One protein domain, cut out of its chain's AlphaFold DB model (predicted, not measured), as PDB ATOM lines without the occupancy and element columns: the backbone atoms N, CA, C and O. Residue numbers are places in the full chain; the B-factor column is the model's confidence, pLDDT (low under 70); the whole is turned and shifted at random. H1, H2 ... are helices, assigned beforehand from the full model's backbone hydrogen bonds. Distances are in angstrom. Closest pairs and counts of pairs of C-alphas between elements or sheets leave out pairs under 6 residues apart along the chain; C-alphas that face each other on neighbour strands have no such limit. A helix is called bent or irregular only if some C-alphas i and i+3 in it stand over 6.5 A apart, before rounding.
ATOM      1  N   LYS A  20      93.862 111.501  88.856       90.88
ATOM      2  CA  LYS A  20      94.758 110.373  89.158       90.88
ATOM      3  C   LYS A  20      96.169 110.813  89.546       90.88
ATOM      4  O   LYS A  20      96.811 110.162  90.366       90.88
ATOM      5  N   GLU A  21      96.680 111.882  88.943       88.12
ATOM      6  CA  GLU A  21      98.010 112.403  89.267       88.12
ATOM      7  C   GLU A  21      97.998 113.136  90.610       88.12
ATOM      8  O   GLU A  21      98.944 113.001  91.384       88.12
ATOM      9  N   LEU A  22      96.908 113.842  90.927       90.25
ATOM     10  CA  LEU A  22      96.704 114.437  92.247       90.25
ATOM     11  C   LEU A  22      96.615 113.359  93.333       90.25
ATOM     12  O   LEU A  22      97.309 113.463  94.345       90.25
ATOM     13  N   GLU A  23      95.847 112.290  93.109       91.50
ATOM     14  CA  GLU A  23      95.778 111.145  94.026       91.50
ATOM     15  C   GLU A  23      97.147 110.476  94.225       91.50
ATOM     16  O   GLU A  23      97.491 110.098  95.344       91.50
ATOM     17  N   ALA A  24      97.965 110.377  93.172       92.00
ATOM     18  CA  ALA A  24      99.319 109.831  93.261       92.00
ATOM     19  C   ALA A  24     100.313 110.766  93.979       92.00
ATOM     20  O   ALA A  24     101.273 110.289  94.590       92.00
ATOM     21  N   LEU A  25     100.094 112.085  93.943       93.00
ATOM     22  CA  LEU A  25     100.932 113.081  94.620       93.00
ATOM     23  C   LEU A  25     100.733 113.092  96.139       93.00
ATOM     24  O   LEU A  25     101.701 113.299  96.872       93.00
ATOM     25  N   VAL A  26      99.511 112.847  96.619       92.06
ATOM     26  CA  VAL A  26      99.186 112.824  98.058       92.06
ATOM     27  C   VAL A  26     100.151 111.943  98.869       92.06
ATOM     28  O   VAL A  26     100.819 112.484  99.756       92.06
ATOM     29  N   PRO A  27     100.330 110.640  98.573       95.06
ATOM     30  CA  PRO A  27     101.220 109.791  99.366       95.06
ATOM     31  C   PRO A  27     102.693 110.217  99.269       95.06
ATOM     32  O   PRO A  27     103.459 110.034 100.219       95.06
ATOM     33  N   MET A  28     103.116 110.821  98.151       92.44
ATOM     34  CA  MET A  28     104.479 111.345  98.004       92.44
ATOM     35  C   MET A  28     104.712 112.556  98.910       92.44
ATOM     36  O   MET A  28     105.743 112.642  99.581       92.44
ATOM     37  N   ILE A  29     103.738 113.467  98.972       94.88
ATOM     38  CA  ILE A  29     103.770 114.632  99.859       94.88
ATOM     39  C   ILE A  29     103.772 114.178 101.318       94.88
ATOM     40  O   ILE A  29     104.581 114.666 102.108       94.88
ATOM     41  N   GLU A  30     102.916 113.224 101.683       95.62
ATOM     42  CA  GLU A  30     102.880 112.666 103.037       95.62
ATOM     43  C   GLU A  30     104.224 112.046 103.435       95.62
ATOM     44  O   GLU A  30     104.737 112.325 104.522       95.62
ATOM     45  N   THR A  31     104.835 111.276 102.533       95.88
ATOM     46  CA  THR A  31     106.151 110.661 102.749       95.88
ATOM     47  C   THR A  31     107.239 111.715 102.952       95.88
ATOM     48  O   THR A  31     108.025 111.634 103.899       95.88
ATOM     49  N   GLU A  32     107.280 112.742 102.103       95.50
ATOM     50  CA  GLU A  32     108.260 113.825 102.216       95.50
ATOM     51  C   GLU A  32     108.049 114.640 103.503       95.50
ATOM     52  O   GLU A  32     109.010 114.987 104.196       95.50
ATOM     53  N   LEU A  33     106.798 114.897 103.896       96.38
ATOM     54  CA  LEU A  33     106.483 115.555 105.164       96.38
ATOM     55  C   LEU A  33     106.924 114.719 106.367       96.38
ATOM     56  O   LEU A  33     107.486 115.281 107.313       96.38
ATOM     57  N   ALA A  34     106.701 113.403 106.341       95.50
ATOM     58  CA  ALA A  34     107.158 112.493 107.385       95.50
ATOM     59  C   ALA A  34     108.688 112.513 107.503       95.50
ATOM     60  O   ALA A  34     109.218 112.781 108.583       95.50
ATOM     61  N   LYS A  35     109.401 112.378 106.380       95.88
ATOM     62  CA  LYS A  35     110.867 112.454 106.327       95.88
ATOM     63  C   LYS A  35     111.399 113.778 106.881       95.88
ATOM     64  O   LYS A  35     112.327 113.792 107.689       95.88
ATOM     65  N   ARG A  36     110.788 114.907 106.509       96.50
ATOM     66  CA  ARG A  36     111.172 116.225 107.040       96.50
ATOM     67  C   ARG A  36     110.901 116.356 108.535       96.50
ATOM     68  O   ARG A  36     111.695 116.971 109.242       96.50
ATOM     69  N   ARG A  37     109.793 115.800 109.037       95.81
ATOM     70  CA  ARG A  37     109.495 115.765 110.481       95.81
ATOM     71  C   ARG A  37     110.550 114.958 111.235       95.81
ATOM     72  O   ARG A  37     111.008 115.411 112.280       95.81
ATOM     73  N   GLU A  38     110.967 113.818 110.695       94.88
ATOM     74  CA  GLU A  38     112.040 113.011 111.279       94.88
ATOM     75  C   GLU A  38     113.389 113.733 111.279       94.88
ATOM     76  O   GLU A  38     114.064 113.720 112.306       94.88
ATOM     77  N   SER A  39     113.762 114.406 110.181       94.06
ATOM     78  CA  SER A  39     114.992 115.217 110.124       94.06
ATOM     79  C   SER A  39     114.988 116.295 111.203       94.06
ATOM     80  O   SER A  39     115.887 116.340 112.036       94.06
ATOM     81  N   ARG A  40     113.906 117.083 111.283       94.94
ATOM     82  CA  ARG A  40     113.763 118.126 112.309       94.94
ATOM     83  C   ARG A  40     113.811 117.565 113.727       94.94
ATOM     84  O   ARG A  40     114.373 118.200 114.613       94.94
ATOM     85  N   LYS A  41     113.237 116.379 113.961       93.75
ATOM     86  CA  LYS A  41     113.313 115.706 115.265       93.75
ATOM     87  C   LYS A  41     114.752 115.316 115.606       93.75
ATOM     88  O   LYS A  41     115.165 115.524 116.741       93.75
ATOM     89  N   LYS A  42     115.508 114.769 114.649       93.38
ATOM     90  CA  LYS A  42     116.926 114.422 114.841       93.38
ATOM     91  C   LYS A  42     117.763 115.663 115.140       93.38
ATOM     92  O   LYS A  42     118.479 115.666 116.132       93.38
ATOM     93  N   GLU A  43     117.587 116.728 114.364       93.75
ATOM     94  CA  GLU A  43     118.264 118.014 114.585       93.75
ATOM     95  C   GLU A  43     117.933 118.608 115.963       93.75
ATOM     96  O   GLU A  43     118.807 119.132 116.649       93.75
ATOM     97  N   ALA A  44     116.673 118.519 116.403       93.06
ATOM     98  CA  ALA A  44     116.271 118.983 117.728       93.06
ATOM     99  C   ALA A  44     116.921 118.161 118.854       93.06
ATOM    100  O   ALA A  44     117.388 118.737 119.834       93.06
ATOM    101  N   LEU A  45     116.983 116.833 118.706       89.88
ATOM    102  CA  LEU A  45     117.657 115.953 119.664       89.88
ATOM    103  C   LEU A  45     119.164 116.220 119.722       89.88
ATOM    104  O   LEU A  45     119.734 116.229 120.806       89.88
ATOM    105  N   GLU A  46     119.801 116.468 118.580       92.06
ATOM    106  CA  GLU A  46     121.225 116.801 118.511       92.06
ATOM    107  C   GLU A  46     121.527 118.131 119.208       92.06
ATOM    108  O   GLU A  46     122.426 118.197 120.043       92.06
ATOM    109  N   LYS A  47     120.717 119.169 118.961       91.88
ATOM    110  CA  LYS A  47     120.827 120.451 119.678       91.88
ATOM    111  C   LYS A  47     120.629 120.282 121.178       91.88
ATOM    112  O   LYS A  47     121.372 120.851 121.969       91.88
ATOM    113  N   MET A  48     119.636 119.492 121.571       90.56
ATOM    114  CA  MET A  48     119.373 119.212 122.975       90.56
ATOM    115  C   MET A  48     120.541 118.470 123.633       90.56
ATOM    116  O   MET A  48     120.912 118.787 124.760       90.56
ATOM    117  N   ARG A  49     121.149 117.520 122.920       88.69
ATOM    118  CA  ARG A  49     122.347 116.818 123.371       88.69
ATOM    119  C   ARG A  49     123.540 117.751 123.517       88.69
ATOM    120  O   ARG A  49     124.200 117.675 124.542       88.69
ATOM    121  N   ALA A  50     123.773 118.647 122.562       91.06
ATOM    122  CA  ALA A  50     124.844 119.635 122.665       91.06
ATOM    123  C   ALA A  50     124.683 120.530 123.908       91.06
ATOM    124  O   ALA A  50     125.650 120.773 124.619       91.06
ATOM    125  N   ILE A  51     123.451 120.964 124.209       90.00
ATOM    126  CA  ILE A  51     123.152 121.735 125.429       90.00
ATOM    127  C   ILE A  51     123.406 120.899 126.687       90.00
ATOM    128  O   ILE A  51     123.955 121.406 127.660       90.00
ATOM    129  N   ALA A  52     123.006 119.626 126.686       88.62
ATOM    130  CA  ALA A  52     123.220 118.737 127.824       88.62
ATOM    131  C   ALA A  52     124.721 118.481 128.069       88.62
ATOM    132  O   ALA A  52     125.180 118.573 129.206       88.62
ATOM    133  N   GLU A  53     125.498 118.250 127.007       88.62
ATOM    134  CA  GLU A  53     126.950 118.050 127.082       88.62
ATOM    135  C   GLU A  53     127.684 119.298 127.606       88.62
ATOM    136  O   GLU A  53     128.613 119.149 128.399       88.62
ATOM    137  N   ASP A  54     127.232 120.509 127.258       90.31
ATOM    138  CA  ASP A  54     127.794 121.774 127.769       90.31
ATOM    139  C   ASP A  54     127.683 121.900 129.299       90.31
ATOM    140  O   ASP A  54     128.590 122.393 129.968       90.31
ATOM    141  N   VAL A  55     126.602 121.373 129.879       88.25
ATOM    142  CA  VAL A  55     126.388 121.345 131.336       88.25
ATOM    143  C   VAL A  55     126.852 120.040 131.994       88.25
ATOM    144  O   VAL A  55     126.639 119.842 133.190       88.25
ATOM    145  N   GLY A  56     127.487 119.142 131.231       87.31
ATOM    146  CA  GLY A  56     127.974 117.848 131.714       87.31
ATOM    147  C   GLY A  56     126.871 116.859 132.110       87.31
ATOM    148  O   GLY A  56     127.116 115.985 132.939       87.31
ATOM    149  N   MET A  57     125.667 116.995 131.550       85.00
ATOM    150  CA  MET A  57     124.513 116.123 131.798       85.00
ATOM    151  C   MET A  57     124.092 115.381 130.525       85.00
ATOM    152  O   MET A  57     124.457 115.737 129.406       85.00
ATOM    153  N   THR A  58     123.271 114.348 130.678       84.69
ATOM    154  CA  THR A  58     122.570 113.705 129.558       84.69
ATOM    155  C   THR A  58     121.235 114.403 129.256       84.69
ATOM    156  O   THR A  58     120.645 115.027 130.143       84.69
ATOM    157  N   PRO A  59     120.706 114.312 128.019       83.06
ATOM    158  CA  PRO A  59     119.379 114.840 127.687       83.06
ATOM    159  C   PRO A  59     118.269 114.321 128.613       83.06
ATOM    160  O   PRO A  59     117.340 115.054 128.950       83.06
ATOM    161  N   GLU A  60     118.358 113.062 129.038       82.25
ATOM    162  CA  GLU A  60     117.403 112.417 129.934       82.25
ATOM    163  C   GLU A  60     117.462 112.988 131.359       82.25
ATOM    164  O   GLU A  60     116.414 113.194 131.977       82.25
ATOM    165  N   GLU A  61     118.659 113.287 131.863       78.25
ATOM    166  CA  GLU A  61     118.856 113.968 133.150       78.25
ATOM    167  C   GLU A  61     118.363 115.416 133.093       78.25
ATOM    168  O   GLU A  61     117.658 115.858 134.000       78.25
ATOM    169  N   LEU A  62     118.639 116.122 131.991       78.69
ATOM    170  CA  LEU A  62     118.191 117.501 131.779       78.69
ATOM    171  C   LEU A  62     116.657 117.617 131.755       78.69
ATOM    172  O   LEU A  62     116.097 118.617 132.201       78.69
ATOM    173  N   LEU A  63     115.962 116.578 131.286       82.31
ATOM    174  CA  LEU A  63     114.496 116.490 131.312       82.31
ATOM    175  C   LEU A  63     113.926 115.910 132.614       82.31
ATOM    176  O   LEU A  63     112.705 115.790 132.737       82.31
ATOM    177  N   GLY A  64     114.769 115.501 133.566       77.38
ATOM    178  CA  GLY A  64     114.326 114.817 134.784       77.38
ATOM    179  C   GLY A  64     113.621 113.480 134.511       77.38
ATOM    180  O   GLY A  64     112.762 113.052 135.289       77.38
TER     181      GLY A  64
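What this domain is: This is residues 20 to 64 of the 117 residues of the protein "Putative Histone family protein nucleoid-structuring protein H-NS" of Thiocapsa sp. KS1 (UniProt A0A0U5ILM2). One long, nearly straight helix, H1, makes the length of this model, and at its far end the printed part folds back through residues 55 to 58 to a one-turn helix, H2, beside it. Residues 20 to 44 of H1 stand free and stick out as a long arm. The printed part has 45 residues with two named helices, H1 then H2, and no named strand: all helix. It is extended, a rod spanning 54 by 16 by 7 A, with a radius of gyration of the C-alphas of 17.0 A.

How they stand to each other: Start at Lys 20 and go along H1, residues 20 to 54; 29 of its 31 O i to N i+4 pairs are within hydrogen-bond range. Look next at H2, residues 59 to 62, too short for such a pair; its one O i to N i+3 pair is within range. H1 touches H2 with residues 48 to 52 alone; their closest C-alphas, those of Ala 52 and Pro 59, are 5.5 A apart.

Where its parts are: Find C-alpha 20 at (94.758, 110.373, 89.158); from there H1 runs 52.1 A to C-alpha 54 at (127.794, 121.774, 127.769). H1 is neither bent nor irregular, but only just: C-alphas 24 and 27 are 6.4 A apart. H2 ends at C-alpha 62, (118.191, 117.501, 131.779), 5.0 A from C-alpha 59.

The domain as a whole: The two C-alphas farthest apart, those of Lys 20 and Gly 56, are 54.5 A apart. The link from H1 to H2 is tight, and the printed part has no cut. The mean pLDDT of the printed part is 90.5, and no printed residue is under 70.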